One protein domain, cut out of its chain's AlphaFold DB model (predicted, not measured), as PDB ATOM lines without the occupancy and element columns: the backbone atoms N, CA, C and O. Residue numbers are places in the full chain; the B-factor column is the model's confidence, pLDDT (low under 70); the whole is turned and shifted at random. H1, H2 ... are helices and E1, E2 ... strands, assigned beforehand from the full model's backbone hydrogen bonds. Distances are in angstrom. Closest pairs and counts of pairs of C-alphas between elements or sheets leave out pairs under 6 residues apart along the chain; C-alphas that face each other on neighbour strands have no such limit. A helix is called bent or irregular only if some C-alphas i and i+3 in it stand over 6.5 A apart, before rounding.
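Overview. This is residues 2 to 198 of the 295 residues of an uncharacterized protein of Microbacterium thalassium (UniProt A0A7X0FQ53). Picture an elongated bundle of helices in two layers: H1, H2 and H3 run to and fro side by side as a row, and the bent helix H4 with the hairpin of H7 and H8 packs on one side of that row. Short H5 and H6 are at the side of the second layer, and after H8 the last stretch folds back through H9, which brings the short strand E1 beside H3. The 197 printed residues have nine named helices, H1 to H9 in order, then E1; the class is mostly helix. The whole is compact, with a radius of gyration of the C-alphas of 17.9 A, and spans 56 by 37 by 30 A, only just elongated.

Along the chain. Find C-alpha 2 at (94.247, 79.985, 131.979); from there H1 runs over residues 2 to 14, 19.0 A. H2 takes residues 18 to 40, 31.7 A, and H3 residues 47 to 62, 21.7 A, with a kink of 27 degrees near residue 56. H4, residues 73 to 102, was assigned as one helix by its hydrogen bonds but is bent, with C-alphas 87 and 90 6.7 A apart; its arms are H4a, residues 73 to 87, 21.0 A, and H4b, residues 90 to 102, 18.4 A. Next come H5, residues 107 to 114, H6, residues 118 to 121, and H7, residues 123 to 141, 27.1 A. H8 runs from C-alpha 146 at (121.041, 98.576, 127.581) to residue 178, 44.1 A; it is irregular, with C-alphas 170 and 173 7.3 A apart, and has a kink of 55 degrees near residue 171. H9 holds residues 186 to 190, and E1 residues 194 to 197, ending at (99.656, 102.554, 145.012).

Arrangement. Start in the bundle of H1, H2, H3, H4a, H4b, H7 and H8, where H2 and H3 form a helical hairpin, a shallow tilt of 11 degrees, closest at the C-alphas of Ala 33 and Phe 48, 4.7 A. H1 and H2 form another, at 24 degrees, closest at Ile 12 and Arg 21, C-alphas 5.7 A apart. H4a touches H8 at a steep tilt of 49 degrees, closest at C-alphas 73 and 178, 4.6 A. The hairpin of H7 and H8 is closest at the C-alphas of Ala 128 and Gly 159, 4.1 A. H5 touches H4b, with C-alphas 113 and 95 closest at 4.9 A; H6 is near H7, and H9 touches no helix. E1 pairs with no named strand; its closest C-alpha to H3 is that of Asp 196, 5.9 A from that of Thr 57. Every O i to N i+4 pair is within hydrogen-bond range in H4a, H4b, H5, H7 and H9, against 8 of 9 in H1, 18 of 19 in H2, 9 of 12 in H3 and 26 of 29 in H8; H6 is too short for such a pair.

Size, cuts and confidence. The C-alphas farthest apart, of Leu 69 and Ala 143, are 56.8 A apart. The printed part has no cut and no long link. Look for pLDDT under 70 at residues 68, 143 to 144 and 176 to 193.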
ATOM      1  N   ILE A   2      95.179  79.280 132.870       92.88
ATOM      2  CA  ILE A   2      94.247  79.985 131.979       92.88
ATOM      3  C   ILE A   2      92.818  79.420 131.987       92.88
ATOM      4  O   ILE A   2      91.854  80.184 131.965       92.88
ATOM      5  N   GLU A   3      92.644  78.098 132.086       93.38
ATOM      6  CA  GLU A   3      91.311  77.491 132.252       93.38
ATOM      7  C   GLU A   3      90.584  77.984 133.511       93.38
ATOM      8  O   GLU A   3      89.391  78.280 133.456       93.38
ATOM      9  N   ARG A   4      91.307  78.147 134.630       95.25
ATOM     10  CA  ARG A   4      90.749  78.698 135.873       95.25
ATOM     11  C   ARG A   4      90.333  80.153 135.682       95.25
ATOM     12  O   ARG A   4      89.255  80.533 136.123       95.25
ATOM     13  N   THR A   5      91.163  80.953 135.015       96.56
ATOM     14  CA  THR A   5      90.871  82.365 134.726       96.56
ATOM     15  C   THR A   5      89.636  82.515 133.837       96.56
ATOM     16  O   THR A   5      88.806  83.382 134.091       96.56
ATOM     17  N   GLN A   6      89.459  81.636 132.844       97.44
ATOM     18  CA  GLN A   6      88.228  81.585 132.053       97.44
ATOM     19  C   GLN A   6      87.009  81.258 132.921       97.44
ATOM     20  O   GLN A   6      86.007  81.962 132.837       97.44
ATOM     21  N   ALA A   7      87.075  80.204 133.739       97.69
ATOM     22  CA  ALA A   7      85.954  79.814 134.593       97.69
ATOM     23  C   ALA A   7      85.575  80.940 135.574       97.69
ATOM     24  O   ALA A   7      84.398  81.229 135.773       97.69
ATOM     25  N   LEU A   8      86.577  81.636 136.120       98.12
ATOM     26  CA  LEU A   8      86.376  82.820 136.953       98.12
ATOM     27  C   LEU A   8      85.684  83.954 136.182       98.12
ATOM     28  O   LEU A   8      84.782  84.595 136.718       98.12
ATOM     29  N   LEU A   9      86.073  84.205 134.927       98.12
ATOM     30  CA  LEU A   9      85.393  85.184 134.075       98.12
ATOM     31  C   LEU A   9      83.921  84.812 133.860       98.12
ATOM     32  O   LEU A   9      83.053  85.673 133.969       98.12
ATOM     33  N   GLU A  10      83.618  83.542 133.610       98.06
ATOM     34  CA  GLU A  10      82.240  83.065 133.458       98.06
ATOM     35  C   GLU A  10      81.413  83.283 134.737       98.06
ATOM     36  O   GLU A  10      80.278  83.761 134.659       98.06
ATOM     37  N   GLU A  11      81.998  83.041 135.915       97.88
ATOM     38  CA  GLU A  11      81.369  83.315 137.213       97.88
ATOM     39  C   GLU A  11      81.119  84.817 137.442       97.88
ATOM     40  O   GLU A  11      80.026  85.219 137.858       97.88
ATOM     41  N   ILE A  12      82.093  85.672 137.107       97.94
ATOM     42  CA  ILE A  12      81.963  87.136 137.178       97.94
ATOM     43  C   ILE A  12      80.742  87.616 136.387       97.94
ATOM     44  O   ILE A  12      79.992  88.464 136.875       97.94
ATOM     45  N   LEU A  13      80.539  87.084 135.178       97.31
ATOM     46  CA  LEU A  13      79.495  87.543 134.258       97.31
ATOM     47  C   LEU A  13      78.074  87.214 134.729       97.31
ATOM     48  O   LEU A  13      77.137  87.919 134.350       97.31
ATOM     49  N   ILE A  14      77.908  86.178 135.551       96.94
ATOM     50  CA  ILE A  14      76.601  85.762 136.081       96.94
ATOM     51  C   ILE A  14      76.368  86.218 137.527       96.94
ATOM     52  O   ILE A  14      75.240  86.146 138.019       96.94
ATOM     53  N   SER A  15      77.406  86.698 138.217       95.75
ATOM     54  CA  SER A  15      77.308  87.129 139.611       95.75
ATOM     55  C   SER A  15      76.466  88.399 139.773       95.75
ATOM     56  O   SER A  15      76.717  89.433 139.143       95.75
ATOM     57  N   GLY A  16      75.464  88.329 140.655       94.25
ATOM     58  CA  GLY A  16      74.539  89.429 140.939       94.25
ATOM     59  C   GLY A  16      75.008  90.403 142.026       94.25
ATOM     60  O   GLY A  16      74.575  91.554 142.019       94.25
ATOM     61  N   ASP A  17      75.888  89.976 142.937       96.88
ATOM     62  CA  ASP A  17      76.404  90.824 144.020       96.88
ATOM     63  C   ASP A  17      77.599  91.660 143.523       96.88
ATOM     64  O   ASP A  17      78.659  91.094 143.247       96.88
ATOM     65  N   PRO A  18      77.480  92.998 143.419       94.75
ATOM     66  CA  PRO A  18      78.555  93.844 142.911       94.75
ATOM     67  C   PRO A  18      79.814  93.830 143.786       94.75
ATOM     68  O   PRO A  18      80.906  94.003 143.247       94.75
ATOM     69  N   VAL A  19      79.703  93.605 145.101       96.00
ATOM     70  CA  VAL A  19      80.861  93.610 146.011       96.00
ATOM     71  C   VAL A  19      81.662  92.322 145.852       96.00
ATOM     72  O   VAL A  19      82.871  92.376 145.617       96.00
ATOM     73  N   ALA A  20      80.996  91.165 145.930       96.50
ATOM     74  CA  ALA A  20      81.637  89.874 145.684       96.50
ATOM     75  C   ALA A  20      82.190  89.789 144.253       96.50
ATOM     76  O   ALA A  20      83.336  89.383 144.052       96.50
ATOM     77  N   ARG A  21      81.417  90.261 143.264       97.56
ATOM     78  CA  ARG A  21      81.852  90.330 141.866       97.56
ATOM     79  C   ARG A  21      83.102  91.182 141.702       97.56
ATOM     80  O   ARG A  21      84.018  90.729 141.032       97.56
ATOM     81  N   ASN A  22      83.195  92.356 142.333       96.75
ATOM     82  CA  ASN A  22      84.397  93.188 142.231       96.75
ATOM     83  C   ASN A  22      85.657  92.444 142.684       96.75
ATOM     84  O   ASN A  22      86.661  92.482 141.987       96.75
ATOM     85  N   ARG A  23      85.597  91.714 143.805       97.81
ATOM     86  CA  ARG A  23      86.740  90.919 144.288       97.81
ATOM     87  C   ARG A  23      87.147  89.829 143.297       97.81
ATOM     88  O   ARG A  23      88.336  89.611 143.085       97.81
ATOM     89  N   MET A  24      86.179  89.170 142.657       98.31
ATOM     90  CA  MET A  24      86.460  88.214 141.580       98.31
ATOM     91  C   MET A  24      87.073  88.893 140.351       98.31
ATOM     92  O   MET A  24      88.011  88.359 139.771       98.31
ATOM     93  N   ILE A  25      86.608  90.090 139.982       98.06
ATOM     94  CA  ILE A  25      87.211  90.890 138.906       98.06
ATOM     95  C   ILE A  25      88.667  91.222 139.239       98.06
ATOM     96  O   ILE A  25      89.543  91.023 138.402       98.06
ATOM     97  N   THR A  26      88.949  91.675 140.463       97.56
ATOM     98  CA  THR A  26      90.318  91.957 140.912       97.56
ATOM     99  C   THR A  26      91.201  90.705 140.875       97.56
ATOM    100  O   THR A  26      92.346  90.766 140.432       97.56
ATOM    101  N   LEU A  27      90.655  89.547 141.260       98.31
ATOM    102  CA  LEU A  27      91.318  88.249 141.136       98.31
ATOM    103  C   LEU A  27      91.599  87.867 139.669       98.31
ATOM    104  O   LEU A  27      92.685  87.382 139.363       98.31
ATOM    105  N   CYS A  28      90.653  88.115 138.761       98.44
ATOM    106  CA  CYS A  28      90.815  87.863 137.330       98.44
ATOM    107  C   CYS A  28      91.920  88.743 136.731       98.44
ATOM    108  O   CYS A  28      92.791  88.229 136.032       98.44
ATOM    109  N   TYR A  29      91.959  90.035 137.086       98.38
ATOM    110  CA  TYR A  29      93.072  90.912 136.721       98.38
ATOM    111  C   TYR A  29      94.410  90.373 137.215       98.38
ATOM    112  O   TYR A  29      95.362  90.344 136.444       98.38
ATOM    113  N   ARG A  30      94.490  89.888 138.460       98.00
ATOM    114  CA  ARG A  30      95.732  89.327 139.009       98.00
ATOM    115  C   ARG A  30      96.177  88.090 138.230       98.00
ATOM    116  O   ARG A  30      97.344  87.983 137.876       98.00
ATOM    117  N   ASP A  31      95.261  87.166 137.950       98.25
ATOM    118  CA  ASP A  31      95.584  85.949 137.200       98.25
ATOM    119  C   ASP A  31      96.053  86.273 135.763       98.25
ATOM    120  O   ASP A  31      97.006  85.665 135.277       98.25
ATOM    121  N   LEU A  32      95.450  87.272 135.104       98.56
ATOM    122  CA  LEU A  32      95.899  87.765 133.794       98.56
ATOM    123  C   LEU A  32      97.237  88.507 133.865       98.56
ATOM    124  O   LEU A  32      98.068  88.345 132.973       98.56
ATOM    125  N   ALA A  33      97.460  89.289 134.922       98.25
ATOM    126  CA  ALA A  33      98.711  89.998 135.158       98.25
ATOM    127  C   ALA A  33      99.886  89.029 135.299       98.25
ATOM    128  O   ALA A  33     100.929  89.256 134.686       98.25
ATOM    129  N   GLU A  34      99.699  87.943 136.052       98.00
ATOM    130  CA  GLU A  34     100.682  86.865 136.189       98.00
ATOM    131  C   GLU A  34     100.871  86.110 134.868       98.00
ATOM    132  O   GLU A  34     101.997  85.936 134.414       98.00
ATOM    133  N   GLY A  35      99.784  85.744 134.181       97.81
ATOM    134  CA  GLY A  35      99.873  85.063 132.886       97.81
ATOM    135  C   GLY A  35     100.629  85.854 131.823       97.81
ATOM    136  O   GLY A  35     101.425  85.291 131.075       97.81
ATOM    137  N   LEU A  36     100.415  87.168 131.776       98.00
ATOM    138  CA  LEU A  36     101.145  88.044 130.873       98.00
ATOM    139  C   LEU A  36     102.595  88.251 131.335       98.00
ATOM    140  O   LEU A  36     103.490  88.313 130.496       98.00
ATOM    141  N   ALA A  37     102.853  88.296 132.644       97.31
ATOM    142  CA  ALA A  37     104.205  88.392 133.189       97.31
ATOM    143  C   ALA A  37     105.074  87.161 132.872       97.31
ATOM    144  O   ALA A  37     106.279  87.312 132.709       97.31
ATOM    145  N   GLU A  38     104.498  85.970 132.702       96.25
ATOM    146  CA  GLU A  38     105.242  84.796 132.209       96.25
ATOM    147  C   GLU A  38     105.767  84.985 130.772       96.25
ATOM    148  O   GLU A  38     106.749  84.363 130.373       96.25
ATOM    149  N   ILE A  39     105.145  85.874 129.989       95.38
ATOM    150  CA  ILE A  39     105.562  86.204 128.619       95.38
ATOM    151  C   ILE A  39     106.522  87.396 128.619       95.38
ATOM    152  O   ILE A  39     107.631  87.311 128.093       95.38
ATOM    153  N   VAL A  40     106.096  88.523 129.198       94.00
ATOM    154  CA  VAL A  40     106.826  89.803 129.127       94.00
ATOM    155  C   VAL A  40     107.701  90.078 130.343       94.00
ATOM    156  O   VAL A  40     108.269  91.162 130.451       94.00
ATOM    157  N   GLY A  41     107.852  89.111 131.251       94.19
ATOM    158  CA  GLY A  41     108.511  89.228 132.555       94.19
ATOM    159  C   GLY A  41     107.829  90.197 133.522       94.19
ATOM    160  O   GLY A  41     106.860  90.871 133.195       94.19
ATOM    161  N   ARG A  42     108.383  90.271 134.736       95.50
ATOM    162  CA  ARG A  42     107.859  91.100 135.838       95.50
ATOM    163  C   ARG A  42     108.543  92.460 135.985       95.50
ATOM    164  O   ARG A  42     108.069  93.288 136.750       95.50
ATOM    165  N   ARG A  43     109.669  92.676 135.291       95.00
ATOM    166  CA  ARG A  43     110.458  93.917 135.398       95.00
ATOM    167  C   ARG A  43     109.659  95.132 134.935       95.00
ATOM    168  O   ARG A  43     109.702  96.155 135.599       95.00
ATOM    169  N   ASP A  44     108.988  95.012 133.795       97.88
ATOM    170  CA  ASP A  44     108.146  96.056 133.223       97.88
ATOM    171  C   ASP A  44     106.686  95.634 133.424       97.88
ATOM    172  O   ASP A  44     106.240  94.635 132.856       97.88
ATOM    173  N   LEU A  45     105.965  96.355 134.282       98.44
ATOM    174  CA  LEU A  45     104.592  96.046 134.659       98.44
ATOM    175  C   LEU A  45     103.680  96.075 133.432       98.44
ATOM    176  O   LEU A  45     103.666  97.042 132.668       98.44
ATOM    177  N   ASN A  46     102.870  95.031 133.282       98.56
ATOM    178  CA  ASN A  46     101.812  95.001 132.281       98.56
ATOM    179  C   ASN A  46     100.519  95.641 132.810       98.56
ATOM    180  O   ASN A  46     100.296  95.738 134.015       98.56
ATOM    181  N   TRP A  47      99.630  96.035 131.902       98.62
ATOM    182  CA  TRP A  47      98.416  96.790 132.216       98.62
ATOM    183  C   TRP A  47      97.516  96.129 133.263       98.62
ATOM    184  O   TRP A  47      96.936  96.814 134.103       98.62
ATOM    185  N   PHE A  48      97.416  94.795 133.259       98.31
ATOM    186  CA  PHE A  48      96.571  94.087 134.217       98.31
ATOM    187  C   PHE A  48      97.060  94.250 135.652       98.31
ATOM    188  O   PHE A  48      96.233  94.255 136.559       98.31
ATOM    189  N   VAL A  49      98.364  94.453 135.863       98.25
ATOM    190  CA  VAL A  49      98.919  94.781 137.181       98.25
ATOM    191  C   VAL A  49      98.298  96.079 137.705       98.25
ATOM    192  O   VAL A  49      97.780  96.106 138.819       98.25
ATOM    193  N   PHE A  50      98.257  97.133 136.886       97.38
ATOM    194  CA  PHE A  50      97.569  98.377 137.248       97.38
ATOM    195  C   PHE A  50      96.058  98.161 137.412       97.38
ATOM    196  O   PHE A  50      95.456  98.685 138.350       97.38
ATOM    197  N   GLY A  51      95.456  97.326 136.559       95.88
ATOM    198  CA  GLY A  51      94.048  96.930 136.643       95.88
ATOM    199  C   GLY A  51      93.670  96.288 137.982       95.88
ATOM    200  O   GLY A  51      92.589  96.564 138.506       95.88
ATOM    201  N   VAL A  52      94.561  95.497 138.595       96.25
ATOM    202  CA  VAL A  52      94.355  94.943 139.944       96.25
ATOM    203  C   VAL A  52      94.168  96.058 140.971       96.25
ATOM    204  O   VAL A  52      93.200  96.033 141.733       96.25
ATOM    205  N   TRP A  53      95.067  97.040 140.986       95.81
ATOM    206  CA  TRP A  53      95.051  98.126 141.969       95.81
ATOM    207  C   TRP A  53      93.895  99.091 141.738       95.81
ATOM    208  O   TRP A  53      93.193  99.443 142.687       95.81
ATOM    209  N   ALA A  54      93.620  99.443 140.481       93.44
ATOM    210  CA  ALA A  54      92.461 100.255 140.126       93.44
ATOM    211  C   ALA A  54      91.146  99.570 140.552       93.44
ATOM    212  O   ALA A  54      90.302 100.185 141.204       93.44
ATOM    213  N   SER A  55      90.999  98.272 140.270       93.12
ATOM    214  CA  SER A  55      89.829  97.466 140.651       93.12
ATOM    215  C   SER A  55      89.689  97.293 142.170       93.12
ATOM    216  O   SER A  55      88.585  97.384 142.719       93.12
ATOM    217  N   GLY A  56      90.807  97.083 142.869       91.31
ATOM    218  CA  GLY A  56      90.860  97.012 144.328       91.31
ATOM    219  C   GLY A  56      90.435  98.324 144.989       91.31
ATOM    220  O   GLY A  56      89.566  98.317 145.867       91.31
ATOM    221  N   THR A  57      90.964  99.446 144.491       90.69
ATOM    222  CA  THR A  57      90.615 100.807 144.936       90.69
ATOM    223  C   THR A  57      89.134 101.102 144.688       90.69
ATOM    224  O   THR A  57      88.412 101.510 145.602       90.69
ATOM    225  N   ALA A  58      88.635 100.802 143.483       88.69
ATOM    226  CA  ALA A  58      87.225 100.957 143.113       88.69
ATOM    227  C   ALA A  58      86.277 100.180 144.043       88.69
ATOM    228  O   ALA A  58      85.135 100.592 144.267       88.69
ATOM    229  N   GLY A  59      86.756  99.088 144.647       89.94
ATOM    230  CA  GLY A  59      86.010  98.301 145.619       89.94
ATOM    231  C   GLY A  59      85.484  99.115 146.808       89.94
ATOM    232  O   GLY A  59      84.396  98.809 147.293       89.94
ATOM    233  N   ALA A  60      86.204 100.148 147.261       87.94
ATOM    234  CA  ALA A  60      85.741 101.028 148.338       87.94
ATOM    235  C   ALA A  60      84.478 101.803 147.927       87.94
ATOM    236  O   ALA A  60      83.454 101.738 148.612       87.94
ATOM    237  N   ALA A  61      84.498 102.430 146.747       86.00
ATOM    238  CA  ALA A  61      83.347 103.144 146.197       86.00
ATOM    239  C   ALA A  61      82.149 102.209 145.956       86.00
ATOM    240  O   ALA A  61      81.010 102.563 146.256       86.00
ATOM    241  N   ILE A  62      82.394 100.980 145.486       88.38
ATOM    242  CA  ILE A  62      81.343  99.968 145.284       88.38
ATOM    243  C   ILE A  62      80.689  99.573 146.615       88.38
ATOM    244  O   ILE A  62      79.476  99.372 146.668       88.38
ATOM    245  N   ARG A  63      81.451  99.520 147.711       91.19
ATOM    246  CA  ARG A  63      80.915  99.286 149.064       91.19
ATOM    247  C   ARG A  63      80.264 100.526 149.691       91.19
ATOM    248  O   ARG A  63      79.714 100.425 150.784       91.19
ATOM    249  N   GLY A  64      80.294 101.674 149.008       83.56
ATOM    250  CA  GLY A  64      79.775 102.948 149.510       83.56
ATOM    251  C   GLY A  64      80.692 103.631 150.530       83.56
ATOM    252  O   GLY A  64      80.263 104.543 151.233       83.56
ATOM    253  N   GLU A  65      81.945 103.193 150.647       84.50
ATOM    254  CA  GLU A  65      82.906 103.745 151.600       84.50
ATOM    255  C   GLU A  65      83.350 105.142 151.159       84.50
ATOM    256  O   GLU A  65      83.634 105.381 149.987       84.50
ATOM    257  N   GLY A  66      83.404 106.087 152.100       72.19
ATOM    258  CA  GLY A  66      83.833 107.460 151.817       72.19
ATOM    259  C   GLY A  66      82.819 108.315 151.046       72.19
ATOM    260  O   GLY A  66      83.112 109.480 150.791       72.19
ATOM    261  N   LEU A  67      81.628 107.788 150.727       70.06
ATOM    262  CA  LEU A  67      80.549 108.524 150.064       70.06
ATOM    263  C   LEU A  67      79.549 109.066 151.103       70.06
ATOM    264  O   LEU A  67      78.811 108.282 151.700       70.06
ATOM    265  N   PRO A  68      79.454 110.395 151.324       69.62
ATOM    266  CA  PRO A  68      78.469 110.965 152.249       69.62
ATOM    267  C   PRO A  68      77.019 110.672 151.829       69.62
ATOM    268  O   PRO A  68      76.139 110.542 152.677       69.62
ATOM    269  N   LEU A  69      76.780 110.580 150.515       71.94
ATOM    270  CA  LEU A  69      75.520 110.206 149.875       71.94
ATOM    271  C   LEU A  69      75.837 109.431 148.585       71.94
ATOM    272  O   LEU A  69      76.565 109.941 147.736       71.94
ATOM    273  N   ASP A  70      75.271 108.233 148.412       77.12
ATOM    274  CA  ASP A  70      75.414 107.452 147.175       77.12
ATOM    275  C   ASP A  70      74.261 107.752 146.204       77.12
ATOM    276  O   ASP A  70      73.157 107.211 146.311       77.12
ATOM    277  N   LEU A  71      74.527 108.626 145.232       79.44
ATOM    278  CA  LEU A  71      73.590 108.988 144.163       79.44
ATOM    279  C   LEU A  71      73.702 108.066 142.933       79.44
ATOM    280  O   LEU A  71      73.297 108.440 141.836       79.44
ATOM    281  N   GLY A  72      74.211 106.842 143.107       80.50
ATOM    282  CA  GLY A  72      74.416 105.868 142.032       80.50
ATOM    283  C   GLY A  72      75.878 105.666 141.646       80.50
ATOM    284  O   GLY A  72      76.151 104.835 140.781       80.50
ATOM    285  N   THR A  73      76.807 106.353 142.310       81.06
ATOM    286  CA  THR A  73      78.252 106.199 142.125       81.06
ATOM    287  C   THR A  73      78.681 104.749 142.341       81.06
ATOM    288  O   THR A  73      79.318 104.188 141.455       81.06
ATOM    289  N   SER A  74      78.253 104.093 143.431       85.75
ATOM    290  CA  SER A  74      78.592 102.676 143.685       85.75
ATOM    291  C   SER A  74      78.170 101.774 142.516       85.75
ATOM    292  O   SER A  74      78.962 100.979 142.002       85.75
ATOM    293  N   ARG A  75      76.931 101.944 142.033       87.81
ATOM    294  CA  ARG A  75      76.385 101.152 140.921       87.81
ATOM    295  C   ARG A  75      77.120 101.409 139.609       87.81
ATOM    296  O   ARG A  75      77.391 100.450 138.889       87.81
ATOM    297  N   ASN A  76      77.435 102.664 139.296       86.19
ATOM    298  CA  ASN A  76      78.103 103.028 138.047       86.19
ATOM    299  C   ASN A  76      79.569 102.581 138.035       86.19
ATOM    300  O   ASN A  76      80.012 102.035 137.029       86.19
ATOM    301  N   VAL A  77      80.280 102.688 139.161       86.75
ATOM    302  CA  VAL A  77      81.638 102.137 139.309       86.75
ATOM    303  C   VAL A  77      81.619 100.610 139.167       86.75
ATOM    304  O   VAL A  77      82.402 100.051 138.400       86.75
ATOM    305  N   ALA A  78      80.676  99.919 139.820       88.56
ATOM    306  CA  ALA A  78      80.534  98.465 139.692       88.56
ATOM    307  C   ALA A  78      80.188  98.019 138.259       88.56
ATOM    308  O   ALA A  78      80.634  96.959 137.815       88.56
ATOM    309  N   ALA A  79      79.368  98.796 137.547       89.69
ATOM    310  CA  ALA A  79      79.003  98.529 136.159       89.69
ATOM    311  C   ALA A  79      80.169  98.794 135.198       89.69
ATOM    312  O   ALA A  79      80.405  97.978 134.311       89.69
ATOM    313  N   GLY A  80      80.916  99.882 135.409       87.69
ATOM    314  CA  GLY A  80      82.117 100.216 134.648       87.69
ATOM    315  C   GLY A  80      83.186  99.134 134.780       87.69
ATOM    316  O   GLY A  80      83.610  98.582 133.771       87.69
ATOM    317  N   ASN A  81      83.535  98.731 136.007       88.94
ATOM    318  CA  ASN A  81      84.558  97.700 136.221       88.94
ATOM    319  C   ASN A  81      84.170  96.346 135.589       88.94
ATOM    320  O   ASN A  81      85.003  95.668 134.988       88.94
ATOM    321  N   LEU A  82      82.882  95.974 135.649       94.81
ATOM    322  CA  LEU A  82      82.370  94.795 134.943       94.81
ATOM    323  C   LEU A  82      82.445  94.948 133.417       94.81
ATOM    324  O   LEU A  82      82.765  93.983 132.727       94.81
ATOM    325  N   ALA A  83      82.120  96.125 132.880       93.06
ATOM    326  CA  ALA A  83      82.168  96.372 131.443       93.06
ATOM    327  C   ALA A  83      83.592  96.227 130.899       93.06
ATOM    328  O   ALA A  83      83.766  95.596 129.862       93.06
ATOM    329  N   ILE A  84      84.586  96.738 131.630       93.50
ATOM    330  CA  ILE A  84      85.998  96.652 131.253       93.50
ATOM    331  C   ILE A  84      86.452  95.196 131.203       93.50
ATOM    332  O   ILE A  84      86.864  94.724 130.149       93.50
ATOM    333  N   ILE A  85      86.351  94.451 132.311       95.12
ATOM    334  CA  ILE A  85      86.880  93.077 132.355       95.12
ATOM    335  C   ILE A  85      86.171  92.160 131.355       95.12
ATOM    336  O   ILE A  85      86.811  91.316 130.734       95.12
ATOM    337  N   ARG A  86      84.859  92.347 131.154       96.38
ATOM    338  CA  ARG A  86      84.079  91.610 130.154       96.38
ATOM    339  C   ARG A  86      84.612  91.830 128.739       96.38
ATOM    340  O   ARG A  86      84.483  90.934 127.911       96.38
ATOM    341  N   ASP A  87      85.134  93.016 128.473       95.50
ATOM    342  CA  ASP A  87      85.606  93.433 127.164       95.50
ATOM    343  C   ASP A  87      87.068  93.018 126.923       95.50
ATOM    344  O   ASP A  87      87.370  92.366 125.924       95.50
ATOM    345  N   VAL A  88      87.966  93.289 127.878       96.38
ATOM    346  CA  VAL A  88      89.409  93.068 127.686       96.38
ATOM    347  C   VAL A  88      89.858  91.633 127.979       96.38
ATOM    348  O   VAL A  88      90.749  91.118 127.302       96.38
ATOM    349  N   ALA A  89      89.265  90.949 128.968       97.88
ATOM    350  CA  ALA A  89      89.747  89.636 129.404       97.88
ATOM    351  C   ALA A  89      89.653  88.545 128.320       97.88
ATOM    352  O   ALA A  89      90.630  87.806 128.169       97.88
ATOM    353  N   PRO A  90      88.561  88.425 127.531       98.06
ATOM    354  CA  PRO A  90      88.454  87.383 126.508       98.06
ATOM    355  C   PRO A  90      89.608  87.391 125.498       98.06
ATOM    356  O   PRO A  90      90.138  86.329 125.171       98.06
ATOM    357  N   ALA A  91      90.040  88.576 125.054       97.69
ATOM    358  CA  ALA A  91      91.126  88.731 124.087       97.69
ATOM    359  C   ALA A  91      92.464  88.200 124.629       97.69
ATOM    360  O   ALA A  91      93.179  87.465 123.944       97.69
ATOM    361  N   PHE A  92      92.789  88.519 125.882       98.19
ATOM    362  CA  PHE A  92      94.033  88.062 126.500       98.19
ATOM    363  C   PHE A  92      93.969  86.596 126.928       98.19
ATOM    364  O   PHE A  92      94.952  85.886 126.749       98.19
ATOM    365  N   ILE A  93      92.818  86.090 127.385       98.44
ATOM    366  CA  ILE A  93      92.637  84.648 127.618       98.44
ATOM    367  C   ILE A  93      92.836  83.873 126.312       98.44
ATOM    368  O   ILE A  93      93.530  82.857 126.304       98.44
ATOM    369  N   ARG A  94      92.263  84.352 125.198       97.88
ATOM    370  CA  ARG A  94      92.436  83.746 123.870       97.88
ATOM    371  C   ARG A  94      93.913  83.657 123.492       97.88
ATOM    372  O   ARG A  94      94.366  82.581 123.114       97.88
ATOM    373  N   TRP A  95      94.661  84.747 123.641       98.12
ATOM    374  CA  TRP A  95      96.088  84.754 123.329       98.12
ATOM    375  C   TRP A  95      96.913  83.868 124.264       98.12
ATOM    376  O   TRP A  95      97.671  83.030 123.784       98.12
ATOM    377  N   LEU A  96      96.716  83.970 125.580       98.19
ATOM    378  CA  LEU A  96      97.439  83.153 126.557       98.19
ATOM    379  C   LEU A  96      97.186  81.646 126.362       98.19
ATOM    380  O   LEU A  96      98.101  80.850 126.554       98.19
ATOM    381  N   ARG A  97      95.987  81.242 125.914       97.81
ATOM    382  CA  ARG A  97      95.698  79.848 125.524       97.81
ATOM    383  C   ARG A  97      96.516  79.386 124.327       97.81
ATOM    384  O   ARG A  97      97.017  78.268 124.337       97.81
ATOM    385  N   GLU A  98      96.641  80.213 123.293       97.88
ATOM    386  CA  GLU A  98      97.448  79.865 122.117       97.88
ATOM    387  C   GLU A  98      98.938  79.775 122.468       97.88
ATOM    388  O   GLU A  98      99.634  78.891 121.971       97.88
ATOM    389  N   VAL A  99      99.411  80.642 123.367       97.56
ATOM    390  CA  VAL A  99     100.770  80.582 123.926       97.56
ATOM    391  C   VAL A  99     100.990  79.283 124.705       97.56
ATOM    392  O   VAL A  99     101.979  78.591 124.462       97.56
ATOM    393  N   GLU A 100     100.060  78.908 125.590       96.50
ATOM    394  CA  GLU A 100     100.101  77.643 126.344       96.50
ATOM    395  C   GLU A 100     100.082  76.430 125.396       96.50
ATOM    396  O   GLU A 100     100.900  75.522 125.537       96.50
ATOM    397  N   HIS A 101      99.222  76.444 124.372       96.56
ATOM    398  CA  HIS A 101      99.122  75.373 123.377       96.56
ATOM    399  C   HIS A 101     100.396  75.214 122.535       96.56
ATOM    400  O   HIS A 101     100.795  74.094 122.214       96.56
ATOM    401  N   ALA A 102     101.049  76.324 122.187       96.81
ATOM    402  CA  ALA A 102     102.304  76.320 121.443       96.81
ATOM    403  C   ALA A 102     103.541  76.038 122.318       96.81
ATOM    404  O   ALA A 102     104.631  75.855 121.776       96.81
ATOM    405  N   GLY A 103     103.395  76.014 123.648       95.81
ATOM    406  CA  GLY A 103     104.503  75.862 124.594       95.81
ATOM    407  C   GLY A 103     105.390  77.107 124.733       95.81
ATOM    408  O   GLY A 103     106.516  76.993 125.215       95.81
ATOM    409  N   GLY A 104     104.918  78.280 124.299       94.56
ATOM    410  CA  GLY A 104     105.658  79.541 124.361       94.56
ATOM    411  C   GLY A 104     105.079  80.639 123.455       94.56
ATOM    412  O   GLY A 104     104.241  80.357 122.590       94.56
ATOM    413  N   PRO A 105     105.496  81.907 123.642       95.81
ATOM    414  CA  PRO A 105     104.966  83.055 122.908       95.81
ATOM    415  C   PRO A 105     105.568  83.134 121.501       95.81
ATOM    416  O   PRO A 105     106.460  83.930 121.231       95.81
ATOM    417  N   THR A 106     105.113  82.254 120.611       96.81
ATOM    418  CA  THR A 106     105.553  82.223 119.209       96.81
ATOM    419  C   THR A 106     104.706  83.143 118.330       96.81
ATOM    420  O   THR A 106     103.527  83.376 118.616       96.81
ATOM    421  N   ILE A 107     105.281  83.587 117.205       96.88
ATOM    422  CA  ILE A 107     104.570  84.353 116.168       96.88
ATOM    423  C   ILE A 107     103.285  83.628 115.741       96.88
ATOM    424  O   ILE A 107     102.222  84.241 115.716       96.88
ATOM    425  N   ASP A 108     103.356  82.317 115.500       97.62
ATOM    426  CA  ASP A 108     102.196  81.510 115.108       97.62
ATOM    427  C   ASP A 108     101.098  81.495 116.185       97.62
ATOM    428  O   ASP A 108      99.914  81.555 115.862       97.62
ATOM    429  N   ALA A 109     101.471  81.410 117.467       97.12
ATOM    430  CA  ALA A 109     100.515  81.462 118.574       97.12
ATOM    431  C   ALA A 109      99.826  82.830 118.665       97.12
ATOM    432  O   ALA A 109      98.611  82.911 118.851       97.12
ATOM    433  N   ARG A 110     100.594  83.911 118.498       97.75
ATOM    434  CA  ARG A 110     100.052  85.269 118.427       97.75
ATOM    435  C   ARG A 110      99.088  85.409 117.252       97.75
ATOM    436  O   ARG A 110      97.973  85.880 117.447       97.75
ATOM    437  N   ASP A 111      99.492  84.999 116.056       97.88
ATOM    438  CA  ASP A 111      98.699  85.209 114.846       97.88
ATOM    439  C   ASP A 111      97.401  84.384 114.879       97.88
ATOM    440  O   ASP A 111      96.334  84.947 114.647       97.88
ATOM    441  N   ARG A 112      97.442  83.120 115.334       97.25
ATOM    442  CA  ARG A 112      96.227  82.308 115.576       97.25
ATOM    443  C   ARG A 112      95.274  82.912 116.605       97.25
ATOM    444  O   ARG A 112      94.060  82.708 116.526       97.25
ATOM    445  N   ALA A 113      95.797  83.607 117.613       96.75
ATOM    446  CA  ALA A 113      94.951  84.323 118.557       96.75
ATOM    447  C   ALA A 113      94.273  85.515 117.873       96.75
ATOM    448  O   ALA A 113      93.067  85.688 118.019       96.75
ATOM    449  N   LEU A 114      95.037  86.293 117.102       97.38
ATOM    450  CA  LEU A 114      94.581  87.512 116.429       97.38
ATOM    451  C   LEU A 114      93.635  87.274 115.241       97.38
ATOM    452  O   LEU A 114      92.982  88.218 114.808       97.38
ATOM    453  N   GLU A 115      93.532  86.041 114.740       96.38
ATOM    454  CA  GLU A 115      92.504  85.617 113.775       96.38
ATOM    455  C   GLU A 115      91.081  85.618 114.364       96.38
ATOM    456  O   GLU A 115      90.103  85.547 113.620       96.38
ATOM    457  N   ASP A 116      90.942  85.681 115.692       95.19
ATOM    458  CA  ASP A 116      89.637  85.723 116.345       95.19
ATOM    459  C   ASP A 116      88.885  87.039 116.019       95.19
ATOM    460  O   ASP A 116      89.455  88.125 116.187       95.19
ATOM    461  N   PRO A 117      87.596  86.988 115.617       93.19
ATOM    462  CA  PRO A 117      86.793  88.179 115.320       93.19
ATOM    463  C   PRO A 117      86.717  89.216 116.451       93.19
ATOM    464  O   PRO A 117      86.410  90.381 116.191       93.19
ATOM    465  N   LEU A 118      87.019  88.832 117.700       91.12
ATOM    466  CA  LEU A 118      87.184  89.763 118.822       91.12
ATOM    467  C   LEU A 118      88.101  90.949 118.469       91.12
ATOM    468  O   LEU A 118      87.832  92.082 118.867       91.12
ATOM    469  N   PHE A 119      89.156  90.711 117.687       93.06
ATOM    470  CA  PHE A 119      90.148  91.730 117.344       93.06
ATOM    471  C   PHE A 119      89.725  92.659 116.202       93.06
ATOM    472  O   PHE A 119      90.275  93.755 116.087       93.06
ATOM    473  N   GLU A 120      88.725  92.281 115.400       90.06
ATOM    474  CA  GLU A 120      88.120  93.186 114.414       90.06
ATOM    475  C   GLU A 120      87.323  94.295 115.109       90.06
ATOM    476  O   GLU A 120      87.397  95.463 114.725       90.06
ATOM    477  N   ALA A 121      86.591  93.936 116.167       86.62
ATOM    478  CA  ALA A 121      85.811  94.877 116.968       86.62
ATOM    479  C   ALA A 121      86.686  95.742 117.893       86.62
ATOM    480  O   ALA A 121      86.283  96.844 118.267       86.62
ATOM    481  N   ALA A 122      87.876  95.256 118.250       92.19
ATOM    482  CA  ALA A 122      88.764  95.875 119.228       92.19
ATOM    483  C   ALA A 122      90.231  95.911 118.737       92.19
ATOM    484  O   ALA A 122      91.111  95.258 119.311       92.19
ATOM    485  N   PRO A 123      90.547  96.693 117.685       95.50
ATOM    486  CA  PRO A 123      91.860  96.662 117.031       95.50
ATOM    487  C   PRO A 123      93.022  97.072 117.949       95.50
ATOM    488  O   PRO A 123      94.146  96.586 117.783       95.50
ATOM    489  N   LYS A 124      92.760  97.931 118.945       96.44
ATOM    490  CA  LYS A 124      93.748  98.345 119.954       96.44
ATOM    491  C   LYS A 124      94.176  97.190 120.865       96.44
ATOM    492  O   LYS A 124      95.356  97.116 121.196       96.44
ATOM    493  N   LEU A 125      93.285  96.243 121.184       97.69
ATOM    494  CA  LEU A 125      93.645  95.037 121.946       97.69
ATOM    495  C   LEU A 125      94.668  94.192 121.181       97.69
ATOM    496  O   LEU A 125      95.678  93.769 121.738       97.69
ATOM    497  N   GLY A 126      94.452  94.010 119.875       98.19
ATOM    498  CA  GLY A 126      95.394  93.284 119.024       98.19
ATOM    499  C   GLY A 126      96.734  94.008 118.878       98.19
ATOM    500  O   GLY A 126      97.788  93.373 118.850       98.19
ATOM    501  N   ALA A 127      96.717  95.344 118.819       98.50
ATOM    502  CA  ALA A 127      97.934  96.153 118.791       98.50
ATOM    503  C   ALA A 127      98.724  96.058 120.108       98.50
ATOM    504  O   ALA A 127      99.941  95.882 120.063       98.50
ATOM    505  N   ALA A 128      98.044  96.075 121.258       98.69
ATOM    506  CA  ALA A 128      98.669  95.874 122.562       98.69
ATOM    507  C   ALA A 128      99.341  94.492 122.665       98.69
ATOM    508  O   ALA A 128     100.508  94.403 123.040       98.69
ATOM    509  N   ILE A 129      98.653  93.423 122.238       98.62
ATOM    510  CA  ILE A 129      99.218  92.063 122.180       98.62
ATOM    511  C   ILE A 129     100.479  92.011 121.310       98.62
ATOM    512  O   ILE A 129     101.470  91.396 121.700       98.62
ATOM    513  N   ARG A 130     100.481  92.684 120.151       98.62
ATOM    514  CA  ARG A 130     101.674  92.767 119.294       98.62
ATOM    515  C   ARG A 130     102.843  93.464 119.992       98.62
ATOM    516  O   ARG A 130     103.967  92.996 119.844       98.62
ATOM    517  N   CYS A 131     102.588  94.516 120.770       98.75
ATOM    518  CA  CYS A 131     103.631  95.204 121.536       98.75
ATOM    519  C   CYS A 131     104.233  94.293 122.615       98.75
ATOM    520  O   CYS A 131     105.450  94.132 122.674       98.75
ATOM    521  N   TYR A 132     103.390  93.620 123.407       98.69
ATOM    522  CA  TYR A 132     103.849  92.662 124.418       98.69
ATOM    523  C   TYR A 132     104.624  91.489 123.804       98.69
ATOM    524  O   TYR A 132     105.675  91.105 124.313       98.69
ATOM    525  N   HIS A 133     104.146  90.940 122.685       98.50
ATOM    526  CA  HIS A 133     104.851  89.878 121.970       98.50
ATOM    527  C   HIS A 133     106.222  90.343 121.464       98.50
ATOM    528  O   HIS A 133     107.212  89.650 121.674       98.50
ATOM    529  N   ALA A 134     106.301  91.528 120.849       97.81
ATOM    530  CA  ALA A 134     107.564  92.084 120.366       97.81
ATOM    531  C   ALA A 134     108.567  92.315 121.511       97.81
ATOM    532  O   ALA A 134     109.752  92.029 121.355       97.81
ATOM    533  N   ALA A 135     108.094  92.763 122.680       97.25
ATOM    534  CA  ALA A 135     108.927  92.894 123.875       97.25
ATOM    535  C   ALA A 135     109.489  91.535 124.336       97.25
ATOM    536  O   ALA A 135     110.665  91.435 124.690       97.25
ATOM    537  N   ALA A 136     108.670  90.478 124.295       95.69
ATOM    538  CA  ALA A 136     109.096  89.120 124.631       95.69
ATOM    539  C   ALA A 136     110.117  88.559 123.625       95.69
ATOM    540  O   ALA A 136     111.129  87.990 124.038       95.69
ATOM    541  N   GLU A 137     109.903  88.765 122.321       95.00
ATOM    542  CA  GLU A 137     110.854  88.376 121.269       95.00
ATOM    543  C   GLU A 137     112.200  89.081 121.441       95.00
ATOM    544  O   GLU A 137     113.250  88.434 121.412       95.00
ATOM    545  N   LEU A 138     112.174  90.397 121.674       94.31
ATOM    546  CA  LEU A 138     113.387  91.178 121.873       94.31
ATOM    547  C   LEU A 138     114.142  90.713 123.118       94.31
ATOM    548  O   LEU A 138     115.357  90.541 123.066       94.31
ATOM    549  N   ARG A 139     113.437  90.414 124.214       91.94
ATOM    550  CA  ARG A 139     114.072  89.871 125.419       91.94
ATOM    551  C   ARG A 139     114.693  88.496 125.197       91.94
ATOM    552  O   ARG A 139     115.776  88.243 125.714       91.94
ATOM    553  N   ALA A 140     114.031  87.615 124.452       90.75
ATOM    554  CA  ALA A 140     114.575  86.296 124.139       90.75
ATOM    555  C   ALA A 140     115.833  86.381 123.252       90.75
ATOM    556  O   ALA A 140     116.695  85.506 123.324       90.75
ATOM    557  N   ALA A 141     115.939  87.429 122.426       88.81
ATOM    558  CA  ALA A 141     117.071  87.669 121.535       88.81
ATOM    559  C   ALA A 141     118.217  88.486 122.168       88.81
ATOM    560  O   ALA A 141     119.356  88.384 121.711       88.81
ATOM    561  N   ALA A 142     117.932  89.308 123.182       82.12
ATOM    562  CA  ALA A 142     118.884  90.264 123.737       82.12
ATOM    563  C   ALA A 142     119.973  89.598 124.598       82.12
ATOM    564  O   ALA A 142     119.695  88.849 125.534       82.12
ATOM    565  N   ALA A 143     121.234  89.947 124.326       62.09
ATOM    566  CA  ALA A 143     122.387  89.607 125.158       62.09
ATOM    567  C   ALA A 143     122.688  90.755 126.140       62.09
ATOM    568  O   ALA A 143     123.669  91.467 125.969       62.09
ATOM    569  N   ASP A 144     121.815  90.944 127.134       65.50
ATOM    570  CA  ASP A 144     122.005  91.834 128.300       65.50
ATOM    571  C   ASP A 144     122.536  93.258 127.975       65.50
ATOM    572  O   ASP A 144     123.344  93.823 128.715       65.50
ATOM    573  N   ASP A 145     122.109  93.845 126.845       77.75
ATOM    574  CA  ASP A 145     122.485  95.206 126.443       77.75
ATOM    575  C   ASP A 145     121.416  96.256 126.809       77.75
ATOM    576  O   ASP A 145     120.215  95.989 126.888       77.75
ATOM    577  N   ASN A 146     121.875  97.485 127.067       74.38
ATOM    578  CA  ASN A 146     121.041  98.576 127.581       74.38
ATOM    579  C   ASN A 146     120.081  99.169 126.531       74.38
ATOM    580  O   ASN A 146     119.076  99.773 126.898       74.38
ATOM    581  N   ALA A 147     120.388  99.032 125.236       75.44
ATOM    582  CA  ALA A 147     119.510  99.508 124.164       75.44
ATOM    583  C   ALA A 147     118.253  98.632 124.078       75.44
ATOM    584  O   ALA A 147     117.138  99.148 124.064       75.44
ATOM    585  N   SER A 148     118.438  97.313 124.156       88.00
ATOM    586  CA  SER A 148     117.344  96.348 124.185       88.00
ATOM    587  C   SER A 148     116.457  96.530 125.419       88.00
ATOM    588  O   SER A 148     115.241  96.428 125.304       88.00
ATOM    589  N   ASP A 149     117.019  96.851 126.595       94.19
ATOM    590  CA  ASP A 149     116.221  97.093 127.815       94.19
ATOM    591  C   ASP A 149     115.281  98.302 127.665       94.19
ATOM    592  O   ASP A 149     114.136  98.258 128.120       94.19
ATOM    593  N   LYS A 150     115.735  99.361 126.981       96.25
ATOM    594  CA  LYS A 150     114.911 100.534 126.667       96.25
ATOM    595  C   LYS A 150     113.788 100.206 125.690       96.25
ATOM    596  O   LYS A 150     112.636 100.530 125.968       96.25
ATOM    597  N   ASP A 151     114.111  99.540 124.587       96.69
ATOM    598  CA  ASP A 151     113.123  99.168 123.573       96.69
ATOM    599  C   ASP A 151     112.054  98.222 124.149       96.69
ATOM    600  O   ASP A 151     110.862  98.394 123.891       96.69
ATOM    601  N   ILE A 152     112.453  97.267 125.000       97.44
ATOM    602  CA  ILE A 152     111.529  96.388 125.733       97.44
ATOM    603  C   ILE A 152     110.601  97.212 126.634       97.44
ATOM    604  O   ILE A 152     109.384  97.010 126.599       97.44
ATOM    605  N   ALA A 153     111.147  98.144 127.420       98.19
ATOM    606  CA  ALA A 153     110.351  98.981 128.313       98.19
ATOM    607  C   ALA A 153     109.347  99.849 127.535       98.19
ATOM    608  O   ALA A 153     108.176  99.922 127.907       98.19
ATOM    609  N   GLU A 154     109.759 100.470 126.431       98.62
ATOM    610  CA  GLU A 154     108.859 101.285 125.610       98.62
ATOM    611  C   GLU A 154     107.776 100.451 124.912       98.62
ATOM    612  O   GLU A 154     106.631 100.892 124.824       98.62
ATOM    613  N   LEU A 155     108.083  99.224 124.477       98.75
ATOM    614  CA  LEU A 155     107.079  98.311 123.923       98.75
ATOM    615  C   LEU A 155     106.033  97.903 124.969       98.75
ATOM    616  O   LEU A 155     104.840  97.892 124.666       98.75
ATOM    617  N   VAL A 156     106.448  97.604 126.203       98.75
ATOM    618  CA  VAL A 156     105.507  97.300 127.295       98.75
ATOM    619  C   VAL A 156     104.660  98.529 127.640       98.75
ATOM    620  O   VAL A 156     103.439  98.403 127.746       98.75
ATOM    621  N   LEU A 157     105.260  99.724 127.715       98.81
ATOM    622  CA  LEU A 157     104.532 100.977 127.954       98.81
ATOM    623  C   LEU A 157     103.488 101.245 126.866       98.81
ATOM    624  O   LEU A 157     102.348 101.595 127.169       98.81
ATOM    625  N   LEU A 158     103.859 101.056 125.598       98.88
ATOM    626  CA  LEU A 158     102.952 101.232 124.467       98.88
ATOM    627  C   LEU A 158     101.811 100.211 124.504       98.88
ATOM    628  O   LEU A 158     100.656 100.573 124.282       98.88
ATOM    629  N   GLY A 159     102.108  98.954 124.848       98.75
ATOM    630  CA  GLY A 159     101.096  97.923 125.077       98.75
ATOM    631  C   GLY A 159     100.106  98.317 126.176       98.75
ATOM    632  O   GLY A 159      98.892  98.200 125.981       98.75
ATOM    633  N   ASN A 160     100.609  98.856 127.291       98.75
ATOM    634  CA  ASN A 160      99.787  99.369 128.384       98.75
ATOM    635  C   ASN A 160      98.906 100.537 127.930       98.75
ATOM    636  O   ASN A 160      97.715 100.561 128.233       98.75
ATOM    637  N   LEU A 161      99.473 101.487 127.187       98.38
ATOM    638  CA  LEU A 161      98.769 102.680 126.731       98.38
ATOM    639  C   LEU A 161      97.671 102.356 125.715       98.38
ATOM    640  O   LEU A 161      96.563 102.864 125.840       98.38
ATOM    641  N   LEU A 162      97.940 101.475 124.748       98.50
ATOM    642  CA  LEU A 162      96.947 101.034 123.765       98.50
ATOM    643  C   LEU A 162      95.772 100.313 124.431       98.50
ATOM    644  O   LEU A 162      94.618 100.527 124.051       98.50
ATOM    645  N   LEU A 163      96.065  99.472 125.429       97.19
ATOM    646  CA  LEU A 163      95.041  98.784 126.206       97.19
ATOM    647  C   LEU A 163      94.252  99.761 127.086       97.19
ATOM    648  O   LEU A 163      93.027  99.684 127.116       97.19
ATOM    649  N   GLY A 164      94.938 100.713 127.722       94.56
ATOM    650  CA  GLY A 164      94.328 101.800 128.486       94.56
ATOM    651  C   GLY A 164      93.418 102.668 127.625       94.56
ATOM    652  O   GLY A 164      92.267 102.869 127.974       94.56
ATOM    653  N   GLU A 165      93.856 103.105 126.446       94.62
ATOM    654  CA  GLU A 165      92.999 103.857 125.528       94.62
ATOM    655  C   GLU A 165      91.749 103.069 125.114       94.62
ATOM    656  O   GLU A 165      90.675 103.646 124.970       94.62
ATOM    657  N   HIS A 166      91.872 101.761 124.869       94.81
ATOM    658  CA  HIS A 166      90.715 100.923 124.546       94.81
ATOM    659  C   HIS A 166      89.745 100.854 125.728       94.81
ATOM    660  O   HIS A 166      88.565 101.172 125.587       94.81
ATOM    661  N   GLU A 167      90.258 100.525 126.909       92.81
ATOM    662  CA  GLU A 167      89.488 100.469 128.148       92.81
ATOM    663  C   GLU A 167      88.794 101.800 128.463       92.81
ATOM    664  O   GLU A 167      87.594 101.823 128.753       92.81
ATOM    665  N   GLN A 168      89.496 102.920 128.296       88.69
ATOM    666  CA  GLN A 168      88.949 104.243 128.556       88.69
ATOM    667  C   GLN A 168      87.795 104.599 127.609       88.69
ATOM    668  O   GLN A 168      86.852 105.259 128.038       88.69
ATOM    669  N   THR A 169      87.782 104.098 126.366       88.88
ATOM    670  CA  THR A 169      86.611 104.250 125.473       88.88
ATOM    671  C   THR A 169      85.407 103.404 125.899       88.88
ATOM    672  O   THR A 169      84.263 103.802 125.678       88.88
ATOM    673  N   VAL A 170      85.634 102.251 126.537       84.31
ATOM    674  CA  VAL A 170      84.563 101.386 127.059       84.31
ATOM    675  C   VAL A 170      83.915 102.013 128.292       84.31
ATOM    676  O   VAL A 170      82.686 101.953 128.453       84.31
ATOM    677  N   VAL A 171      84.733 102.598 129.173       81.38
ATOM    678  CA  VAL A 171      84.277 103.112 130.467       81.38
ATOM    679  C   VAL A 171      83.725 104.541 130.407       81.38
ATOM    680  O   VAL A 171      82.955 104.909 131.288       81.38
ATOM    681  N   ASP A 172      84.040 105.314 129.363       80.38
ATOM    682  CA  ASP A 172      83.693 106.739 129.210       80.38
ATOM    683  C   ASP A 172      82.230 107.057 129.580       80.38
ATOM    684  O   ASP A 172      81.940 107.857 130.466       80.38
ATOM    685  N   ARG A 173      81.284 106.283 129.031       76.38
ATOM    686  CA  ARG A 173      79.842 106.425 129.315       76.38
ATOM    687  C   ARG A 173      79.447 106.225 130.787       76.38
ATOM    688  O   ARG A 173      78.368 106.648 131.198       76.38
ATOM    689  N   PHE A 174      80.252 105.500 131.562       74.88
ATOM    690  CA  PHE A 174      80.012 105.256 132.985       74.88
ATOM    691  C   PHE A 174      80.653 106.331 133.861       74.88
ATOM    692  O   PHE A 174      80.151 106.556 134.961       74.88
ATOM    693  N   ILE A 175      81.710 106.996 133.386       70.12
ATOM    694  CA  ILE A 175      82.377 108.102 134.086       70.12
ATOM    695  C   ILE A 175      81.401 109.273 134.236       70.12
ATOM    696  O   ILE A 175      81.128 109.693 135.363       70.12
ATOM    697  N   ASP A 176      80.764 109.688 133.140       69.25
ATOM    698  CA  ASP A 176      79.735 110.739 133.152       69.25
ATOM    699  C   ASP A 176      78.571 110.398 134.091       69.25
ATOM    700  O   ASP A 176      78.061 111.235 134.837       69.25
ATOM    701  N   ALA A 177      78.150 109.130 134.088       63.50
ATOM    702  CA  ALA A 177      77.059 108.664 134.933       63.50
ATOM    703  C   ALA A 177      77.458 108.571 136.417       63.50
ATOM    704  O   ALA A 177      76.617 108.769 137.299       63.50
ATOM    705  N   ALA A 178      78.717 108.241 136.722       56.34
ATOM    706  CA  ALA A 178      79.248 108.156 138.082       56.34
ATOM    707  C   ALA A 178      79.489 109.537 138.714       56.34
ATOM    708  O   ALA A 178      79.480 109.638 139.945       56.34
ATOM    709  N   MET A 179      79.623 110.583 137.888       63.91
ATOM    710  CA  MET A 179      79.781 111.988 138.285       63.91
ATOM    711  C   MET A 179      78.597 112.859 137.804       63.91
ATOM    712  O   MET A 179      78.764 113.783 137.011       63.91
ATOM    713  N   PRO A 180      77.368 112.630 138.313       50.88
ATOM    714  CA  PRO A 180      76.136 113.210 137.760       50.88
ATOM    715  C   PRO A 180      75.976 114.736 137.933       50.88
ATOM    716  O   PRO A 180      74.953 115.290 137.535       50.88
ATOM    717  N   LEU A 181      76.942 115.434 138.542       48.25
ATOM    718  CA  LEU A 181      76.890 116.874 138.831       48.25
ATOM    719  C   LEU A 181      78.003 117.645 138.092       48.25
ATOM    720  O   LEU A 181      78.685 118.497 138.671       48.25
ATOM    721  N   GLY A 182      78.187 117.349 136.804       40.88
ATOM    722  CA  GLY A 182      79.128 118.043 135.924       40.88
ATOM    723  C   GLY A 182      78.821 119.542 135.834       40.88
ATOM    724  O   GLY A 182      77.749 119.931 135.376       40.88
ATOM    725  N   CYS A 183      79.742 120.366 136.349       36.69
ATOM    726  CA  CYS A 183      79.989 121.798 136.085       36.69
ATOM    727  C   CYS A 183      80.679 122.445 137.303       36.69
ATOM    728  O   CYS A 183      81.870 122.721 137.248       36.69
ATOM    729  N   LEU A 184      79.957 122.682 138.410       25.66
ATOM    730  CA  LEU A 184      80.497 123.333 139.626       25.66
ATOM    731  C   LEU A 184      80.844 122.328 140.744       25.66
ATOM    732  O   LEU A 184      81.692 122.611 141.585       25.66
ATOM    733  N   PHE A 185      80.201 121.154 140.741       26.16
ATOM    734  CA  PHE A 185      80.423 120.070 141.707       26.16
ATOM    735  C   PHE A 185      81.319 118.948 141.163       26.16
ATOM    736  O   PHE A 185      81.790 118.150 141.966       26.16
ATOM    737  N   GLY A 186      81.622 118.942 139.856       32.69
ATOM    738  CA  GLY A 186      82.605 118.045 139.226       32.69
ATOM    739  C   GLY A 186      83.941 118.051 139.973       32.69
ATOM    740  O   GLY A 186      84.375 117.018 140.447       32.69
ATOM    741  N   LEU A 187      84.487 119.233 140.288       32.66
ATOM    742  CA  LEU A 187      85.712 119.389 141.101       32.66
ATOM    743  C   LEU A 187      85.618 118.806 142.528       32.66
ATOM    744  O   LEU A 187      86.639 118.517 143.149       32.66
ATOM    745  N   ILE A 188      84.410 118.670 143.085       34.47
ATOM    746  CA  ILE A 188      84.182 118.039 144.395       34.47
ATOM    747  C   ILE A 188      84.088 116.518 144.229       34.47
ATOM    748  O   ILE A 188      84.581 115.802 145.094       34.47
ATOM    749  N   THR A 189      83.497 116.018 143.136       39.81
ATOM    750  CA  THR A 189      83.411 114.579 142.842       39.81
ATOM    751  C   THR A 189      84.732 113.991 142.337       39.81
ATOM    752  O   THR A 189      85.080 112.886 142.745       39.81
ATOM    753  N   THR A 190      85.514 114.731 141.545       48.12
ATOM    754  CA  THR A 190      86.840 114.308 141.060       48.12
ATOM    755  C   THR A 190      87.844 114.156 142.202       48.12
ATOM    756  O   THR A 190      88.657 113.245 142.172       48.12
ATOM    757  N   ARG A 191      87.704 114.936 143.283       45.91
ATOM    758  CA  ARG A 191      88.477 114.784 144.535       45.91
ATOM    759  C   ARG A 191      88.306 113.435 145.249       45.91
ATOM    760  O   ARG A 191      89.019 113.163 146.209       45.91
ATOM    761  N   PHE A 192      87.343 112.608 144.833       53.12
ATOM    762  CA  PHE A 192      87.197 111.231 145.317       53.12
ATOM    763  C   PHE A 192      87.823 110.197 144.375       53.12
ATOM    764  O   PHE A 192      87.885 109.019 144.730       53.12
ATOM    765  N   VAL A 193      88.278 110.606 143.185       68.12
ATOM    766  CA  VAL A 193      88.962 109.726 142.241       68.12
ATOM    767  C   VAL A 193      90.414 109.619 142.684       68.12
ATOM    768  O   VAL A 193      91.257 110.468 142.424       68.12
ATOM    769  N   ARG A 194      90.674 108.550 143.424       81.81
ATOM    770  CA  ARG A 194      91.993 108.168 143.901       81.81
ATOM    771  C   ARG A 194      92.365 106.831 143.292       81.81
ATOM    772  O   ARG A 194      91.499 105.975 143.104       81.81
ATOM    773  N   ILE A 195      93.656 106.635 143.075       85.75
ATOM    774  CA  ILE A 195      94.239 105.315 142.853       85.75
ATOM    775  C   ILE A 195      95.134 104.959 144.040       85.75
ATOM    776  O   ILE A 195      95.923 105.783 144.501       85.75
ATOM    777  N   ASP A 196      94.972 103.756 144.589       91.94
ATOM    778  CA  ASP A 196      95.933 103.233 145.555       91.94
ATOM    779  C   ASP A 196      97.194 102.765 144.828       91.94
ATOM    780  O   ASP A 196      97.129 102.143 143.767       91.94
ATOM    781  N   THR A 197      98.341 103.040 145.436       94.88
ATOM    782  CA  THR A 197      99.656 102.554 145.012       94.88
ATOM    783  C   THR A 197     100.390 101.952 146.217       94.88
ATOM    784  O   THR A 197      99.966 102.171 147.360       94.88
ATOM    785  N   PRO A 198     101.518 101.248 146.015       95.56
ATOM    786  CA  PRO A 198     102.387 100.816 147.108       95.56
ATOM    787  C   PRO A 198     102.886 101.959 148.005       95.56
ATOM    788  O   PRO A 198     103.141 101.737 149.187       95.56
TER     789      PRO A 198